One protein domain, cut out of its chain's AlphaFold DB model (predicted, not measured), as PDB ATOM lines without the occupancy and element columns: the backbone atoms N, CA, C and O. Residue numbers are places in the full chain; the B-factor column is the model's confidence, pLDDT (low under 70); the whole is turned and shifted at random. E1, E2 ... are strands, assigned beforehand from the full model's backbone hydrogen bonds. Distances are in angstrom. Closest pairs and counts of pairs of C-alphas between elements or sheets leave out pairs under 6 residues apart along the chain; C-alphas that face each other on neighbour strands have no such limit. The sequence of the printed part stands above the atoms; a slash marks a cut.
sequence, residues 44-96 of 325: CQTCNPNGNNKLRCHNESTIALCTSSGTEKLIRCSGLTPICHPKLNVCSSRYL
ATOM      1  N   CYS A  44      84.665  34.429  13.556       52.41
ATOM      2  CA  CYS A  44      85.618  34.042  14.592       52.41
ATOM      3  C   CYS A  44      85.077  32.790  15.323       52.41
ATOM      4  O   CYS A  44      84.351  32.894  16.310       52.41
ATOM      5  N   GLN A  45      85.387  31.599  14.780       58.59
ATOM      6  CA  GLN A  45      84.992  30.289  15.327       58.59
ATOM      7  C   GLN A  45      85.247  30.219  16.842       58.59
ATOM      8  O   GLN A  45      86.308  30.627  17.315       58.59
ATOM      9  N   THR A  46      84.301  29.666  17.602       62.38
ATOM     10  CA  THR A  46      84.431  29.479  19.055       62.38
ATOM     11  C   THR A  46      85.636  28.604  19.386       62.38
ATOM     12  O   THR A  46      85.800  27.525  18.815       62.38
ATOM     13  N   CYS A  47      86.493  29.069  20.302       63.06
ATOM     14  CA  CYS A  47      87.725  28.373  20.686       63.06
ATOM     15  C   CYS A  47      87.426  26.923  21.087       63.06
ATOM     16  O   CYS A  47      86.707  26.689  22.060       63.06
ATOM     17  N   ASN A  48      87.986  25.950  20.363       66.38
ATOM     18  CA  ASN A  48      87.863  24.539  20.712       66.38
ATOM     19  C   ASN A  48      89.260  23.924  20.892       66.38
ATOM     20  O   ASN A  48      89.968  23.695  19.908       66.38
ATOM     21  N   PRO A  49      89.668  23.594  22.130       61.38
ATOM     22  CA  PRO A  49      90.982  23.005  22.386       61.38
ATOM     23  C   PRO A  49      91.158  21.600  21.796       61.38
ATOM     24  O   PRO A  49      92.289  21.141  21.647       61.38
ATOM     25  N   ASN A  50      90.063  20.933  21.425       65.00
ATOM     26  CA  ASN A  50      90.055  19.611  20.798       65.00
ATOM     27  C   ASN A  50      89.736  19.666  19.293       65.00
ATOM     28  O   ASN A  50      89.653  18.621  18.653       65.00
ATOM     29  N   GLY A  51      89.539  20.864  18.733       62.44
ATOM     30  CA  GLY A  51      89.221  21.082  17.325       62.44
ATOM     31  C   GLY A  51      90.417  21.567  16.504       62.44
ATOM     32  O   GLY A  51      91.543  21.677  16.988       62.44
ATOM     33  N   ASN A  52      90.147  21.905  15.243       57.66
ATOM     34  CA  ASN A  52      91.150  22.417  14.302       57.66
ATOM     35  C   ASN A  52      91.496  23.902  14.539       57.66
ATOM     36  O   ASN A  52      92.372  24.443  13.874       57.66
ATOM     37  N   ASN A  53      90.830  24.561  15.488       62.50
ATOM     38  CA  ASN A  53      90.957  25.981  15.812       62.50
ATOM     39  C   ASN A  53      91.544  26.205  17.219       62.50
ATOM     40  O   ASN A  53      91.083  27.060  17.973       62.50
ATOM     41  N   LYS A  54      92.587  25.436  17.570       69.62
ATOM     42  CA  LYS A  54      93.375  25.611  18.810       69.62
ATOM     43  C   LYS A  54      94.016  26.994  18.936       69.62
ATOM     44  O   LYS A  54      94.326  27.428  20.042       69.62
ATOM     45  N   LEU A  55      94.245  27.648  17.805       74.81
ATOM     46  CA  LEU A  55      94.635  29.042  17.683       74.81
ATOM     47  C   LEU A  55      93.556  29.718  16.840       74.81
ATOM     48  O   LEU A  55      93.107  29.143  15.845       74.81
ATOM     49  N   ARG A  56      93.130  30.913  17.245       80.88
ATOM     50  CA  ARG A  56      92.193  31.750  16.488       80.88
ATOM     51  C   ARG A  56      92.599  33.211  16.555       80.88
ATOM     52  O   ARG A  56      93.193  33.623  17.547       80.88
ATOM     53  N   CYS A  57      92.234  34.015  15.565       79.06
ATOM     54  CA  CYS A  57      92.303  35.462  15.748       79.06
ATOM     55  C   CYS A  57      91.278  35.899  16.806       79.06
ATOM     56  O   CYS A  57      90.091  35.595  16.707       79.06
ATOM     57  N   HIS A  58      91.760  36.576  17.846       81.31
ATOM     58  CA  HIS A  58      90.925  37.277  18.820       81.31
ATOM     59  C   HIS A  58      90.575  38.681  18.309       81.31
ATOM     60  O   HIS A  58      89.446  39.132  18.457       81.31
ATOM     61  N   ASN A  59      91.548  39.351  17.689       79.69
ATOM     62  CA  ASN A  59      91.379  40.582  16.918       79.69
ATOM     63  C   ASN A  59      92.497  40.677  15.863       79.69
ATOM     64  O   ASN A  59      93.332  39.777  15.752       79.69
ATOM     65  N   GLU A  60      92.541  41.780  15.117       75.75
ATOM     66  CA  GLU A  60      93.475  41.999  14.003       75.75
ATOM     67  C   GLU A  60      94.960  41.956  14.383       75.75
ATOM     68  O   GLU A  60      95.801  41.831  13.504       75.75
ATOM     69  N   SER A  61      95.305  42.027  15.671       81.00
ATOM     70  CA  SER A  61      96.687  41.989  16.171       81.00
ATOM     71  C   SER A  61      96.864  41.035  17.354       81.00
ATOM     72  O   SER A  61      97.850  41.114  18.083       81.00
ATOM     73  N   THR A  62      95.915  40.127  17.596       81.81
ATOM     74  CA  THR A  62      95.949  39.226  18.757       81.81
ATOM     75  C   THR A  62      95.425  37.851  18.374       81.81
ATOM     76  O   THR A  62      94.299  37.729  17.897       81.81
ATOM     77  N   ILE A  63      96.204  36.807  18.652       85.06
ATOM     78  CA  ILE A  63      95.752  35.413  18.591       85.06
ATOM     79  C   ILE A  63      95.286  34.955  19.979       85.06
ATOM     80  O   ILE A  63      95.901  35.281  20.996       85.06
ATOM     81  N   ALA A  64      94.205  34.184  20.029       85.88
ATOM     82  CA  ALA A  64      93.759  33.432  21.192       85.88
ATOM     83  C   ALA A  64      94.192  31.970  21.045       85.88
ATOM     84  O   ALA A  64      93.838  31.296  20.079       85.88
ATOM     85  N   LEU A  65      94.949  31.483  22.024       82.25
ATOM     86  CA  LEU A  65      95.297  30.075  22.183       82.25
ATOM     87  C   LEU A  65      94.271  29.403  23.103       82.25
ATOM     88  O   LEU A  65      94.138  29.802  24.263       82.25
ATOM     89  N   CYS A  66      93.601  28.359  22.619       77.81
ATOM     90  CA  CYS A  66      92.691  27.559  23.431       77.81
ATOM     91  C   CYS A  66      93.494  26.628  24.346       77.81
ATOM     92  O   CYS A  66      94.264  25.780  23.888       77.81
ATOM     93  N   THR A  67      93.299  26.756  25.652       72.75
ATOM     94  CA  THR A  67      93.866  25.832  26.637       72.75
ATOM     95  C   THR A  67      92.984  24.591  26.778       72.75
ATOM     96  O   THR A  67      91.788  24.625  26.497       72.75
ATOM     97  N   SER A  68      93.543  23.490  27.286       63.97
ATOM     98  CA  SER A  68      92.788  22.257  27.562       63.97
ATOM     99  C   SER A  68      91.633  22.438  28.559       63.97
ATOM    100  O   SER A  68      90.750  21.591  28.614       63.97
ATOM    101  N   SER A  69      91.620  23.533  29.329       64.75
ATOM    102  CA  SER A  69      90.517  23.923  30.219       64.75
ATOM    103  C   SER A  69      89.415  24.740  29.530       64.75
ATOM    104  O   SER A  69      88.489  25.177  30.201       64.75
ATOM    105  N   GLY A  70      89.512  24.983  28.217       61.06
ATOM    106  CA  GLY A  70      88.547  25.794  27.466       61.06
ATOM    107  C   GLY A  70      88.690  27.303  27.684       61.06
ATOM    108  O   GLY A  70      87.800  28.059  27.311       61.06
ATOM    109  N   THR A  71      89.797  27.754  28.284       70.62
ATOM    110  CA  THR A  71      90.100  29.181  28.467       70.62
ATOM    111  C   THR A  71      91.012  29.688  27.354       70.62
ATOM    112  O   THR A  71      91.773  28.920  26.764       70.62
ATOM    113  N   GLU A  72      90.958  30.988  27.070       77.81
ATOM    114  CA  GLU A  72      91.778  31.612  26.031       77.81
ATOM    115  C   GLU A  72      93.000  32.297  26.639       77.81
ATOM    116  O   GLU A  72      92.887  33.082  27.582       77.81
ATOM    117  N   LYS A  73      94.179  32.037  26.072       81.56
ATOM    118  CA  LYS A  73      95.380  32.830  26.333       81.56
ATOM    119  C   LYS A  73      95.640  33.753  25.150       81.56
ATOM    120  O   LYS A  73      95.862  33.278  24.039       81.56
ATOM    121  N   LEU A  74      95.642  35.058  25.404       83.19
ATOM    122  CA  LEU A  74      95.854  36.075  24.377       83.19
ATOM    123  C   LEU A  74      97.345  36.331  24.151       83.19
ATOM    124  O   LEU A  74      98.107  36.519  25.102       83.19
ATOM    125  N   ILE A  75      97.752  36.350  22.885       86.00
ATOM    126  CA  ILE A  75      99.117  36.638  22.448       86.00
ATOM    127  C   ILE A  75      99.033  37.746  21.401       86.00
ATOM    128  O   ILE A  75      98.368  37.589  20.378       86.00
ATOM    129  N   ARG A  76      99.700  38.875  21.658       87.31
ATOM    130  CA  ARG A  76      99.767  39.983  20.698       87.31
ATOM    131  C   ARG A  76     100.749  39.668  19.576       87.31
ATOM    132  O   ARG A  76     101.900  39.310  19.827       87.31
ATOM    133  N   CYS A  77     100.292  39.868  18.353       81.12
ATOM    134  CA  CYS A  77     101.116  39.953  17.165       81.12
ATOM    135  C   CYS A  77     102.002  41.205  17.258       81.12
ATOM    136  O   CYS A  77     101.554  42.276  17.666       81.12
ATOM    137  N   SER A  78     103.294  41.055  16.978       79.06
ATOM    138  CA  SER A  78     104.284  42.120  17.157       79.06
ATOM    139  C   SER A  78     105.468  41.946  16.207       79.06
ATOM    140  O   SER A  78     105.656  40.885  15.609       79.06
ATOM    141  N   GLY A  79     106.262  43.008  16.047       75.38
ATOM    142  CA  GLY A  79     107.419  43.013  15.154       75.38
ATOM    143  C   GLY A  79     107.018  42.901  13.682       75.38
ATOM    144  O   GLY A  79     106.159  43.641  13.213       75.38
ATOM    145  N   LEU A  80     107.655  41.979  12.955       55.84
ATOM    146  CA  LEU A  80     107.454  41.788  11.511       55.84
ATOM    147  C   LEU A  80     106.151  41.058  11.160       55.84
ATOM    148  O   LEU A  80     105.755  41.056  10.000       55.84
ATOM    149  N   THR A  81     105.467  40.475  12.146       69.88
ATOM    150  CA  THR A  81     104.151  39.848  11.987       69.88
ATOM    151  C   THR A  81     103.133  40.536  12.901       69.88
ATOM    152  O   THR A  81     102.731  39.947  13.907       69.88
ATOM    153  N   PRO A  82     102.767  41.806  12.642       77.88
ATOM    154  CA  PRO A  82     101.913  42.580  13.542       77.88
ATOM    155  C   PRO A  82     100.418  42.249  13.405       77.88
ATOM    156  O   PRO A  82      99.625  42.697  14.228       77.88
ATOM    157  N   ILE A  83     100.031  41.460  12.399       76.38
ATOM    158  CA  ILE A  83      98.635  41.229  12.018       76.38
ATOM    159  C   ILE A  83      98.247  39.772  12.273       76.38
ATOM    160  O   ILE A  83      99.041  38.882  12.010       76.38
ATOM    161  N   CYS A  84      97.025  39.491  12.716       77.00
ATOM    162  CA  CYS A  84      96.486  38.137  12.765       77.00
ATOM    163  C   CYS A  84      95.827  37.749  11.435       77.00
ATOM    164  O   CYS A  84      94.887  38.397  10.984       77.00
ATOM    165  N   HIS A  85      96.290  36.670  10.805       76.88
ATOM    166  CA  HIS A  85      95.735  36.185   9.546       76.88
ATOM    167  C   HIS A  85      94.431  35.396   9.784       76.88
ATOM    168  O   HIS A  85      94.481  34.304  10.352       76.88
ATOM    169  N   PRO A  86      93.270  35.843   9.281       67.06
ATOM    170  CA  PRO A  86      91.946  35.352   9.690       67.06
ATOM    171  C   PRO A  86      91.661  33.910   9.255       67.06
ATOM    172  O   PRO A  86      90.909  33.197   9.911       67.06
ATOM    173  N   LYS A  87      92.274  33.451   8.157       64.25
ATOM    174  CA  LYS A  87      92.120  32.066   7.676       64.25
ATOM    175  C   LYS A  87      93.113  31.092   8.297       64.25
ATOM    176  O   LYS A  87      92.835  29.903   8.370       64.25
ATOM    177  N   LEU A  88      94.289  31.595   8.669       67.69
ATOM    178  CA  LEU A  88      95.393  30.762   9.157       67.69
ATOM    179  C   LEU A  88      95.486  30.803  10.686       67.69
ATOM    180  O   LEU A  88      96.126  29.944  11.275       67.69
ATOM    181  N   ASN A  89      94.821  31.770  11.324       75.19
ATOM    182  CA  ASN A  89      94.773  31.973  12.766       75.19
ATOM    183  C   ASN A  89      96.151  32.152  13.429       75.19
ATOM    184  O   ASN A  89      96.366  31.749  14.572       75.19
ATOM    185  N   VAL A  90      97.082  32.781  12.711       78.19
ATOM    186  CA  VAL A  90      98.470  33.023  13.134       78.19
ATOM    187  C   VAL A  90      98.885  34.460  12.837       78.19
ATOM    188  O   VAL A  90      98.296  35.114  11.977       78.19
ATOM    189  N   CYS A  91      99.912  34.955  13.530       81.50
ATOM    190  CA  CYS A  91     100.476  36.266  13.233       81.50
ATOM    191  C   CYS A  91     101.218  36.246  11.881       81.50
ATOM    192  O   CYS A  91     102.021  35.358  11.618       81.50
ATOM    193  N   SER A  92     100.958  37.237  11.037       79.44
ATOM    194  CA  SER A  92     101.445  37.394   9.668       79.44
ATOM    195  C   SER A  92     101.879  38.841   9.416       79.44
ATOM    196  O   SER A  92     101.454  39.772  10.105       79.44
ATOM    197  N   SER A  93     102.742  39.032   8.418       67.44
ATOM    198  CA  SER A  93     103.191  40.346   7.945       67.44
ATOM    199  C   SER A  93     102.218  41.002   6.954       67.44
ATOM    200  O   SER A  93     102.341  42.198   6.694       67.44
ATOM    201  N   ARG A  94     101.250  40.251   6.394       61.59
ATOM    202  CA  ARG A  94     100.248  40.741   5.421       61.59
ATOM    203  C   ARG A  94      98.883  40.047   5.559       61.59
ATOM    204  O   ARG A  94      98.822  38.852   5.860       61.59
ATOM    205  N   TYR A  95      97.806  40.784   5.256       54.72
ATOM    206  CA  TYR A  95      96.493  40.232   4.895       54.72
ATOM    207  C   TYR A  95      96.532  39.814   3.422       54.72
ATOM    208  O   TYR A  95      96.641  40.669   2.545       54.72
ATOM    209  N   LEU A  96      96.432  38.520   3.121       47.66
ATOM    210  CA  LEU A  96      96.124  38.096   1.757       47.66
ATOM    211  C   LEU A  96      94.604  38.154   1.583       47.66
ATOM    212  O   LEU A  96      93.880  37.207   1.894       47.66
TER     213      LEU A  96
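What this domain is: This is residues 44 to 96 of the 325 residues of the protein "Putative chitin binding peritrophin-a domain protein" of Rhodnius prolixus (UniProt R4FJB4). With little regular structure, this is a small three-stranded sheet, order E1, E2, E3, with a short hairpin, E4 and E5, packed on E1 and E2. The 53 printed residues have no named helix and five strands; both sheets are antiparallel, and the class is all strand, with only 21 residues in named elements. The whole is compact, radius of gyration of the C-alphas 10.6 A, and spans 31 by 18 by 12 A.

How they stand to each other: Look first at E2, residues 62 to 66, in hairpins with E1, residues 55 to 59, and E3, residues 72 to 76: a meander, each strand the antiparallel neighbour of the one before. Within hydrogen-bond range are N 56 and O 64, 2.9 A, and N 65 and O 73, 2.8 A. In the hairpin of E4, residues 83 to 85, and E5, residues 90 to 92, N 85 and O 90 are 2.8 A apart. The closest C-alphas of E1 and E4, Cys 57 and Cys 84, are 5.8 A apart.

Where its parts are: Find C-alpha 55 at (94.635, 29.042, 17.683); E1 runs 12.0 A from there. E2 spans 13.0 A and E3 12.7 A. E5 ends at C-alpha 92, (101.445, 37.394, 9.668).

The domain as a whole: The printed part has no cut and no long link. Residues 44 to 54 are among the 23 under pLDDT 70.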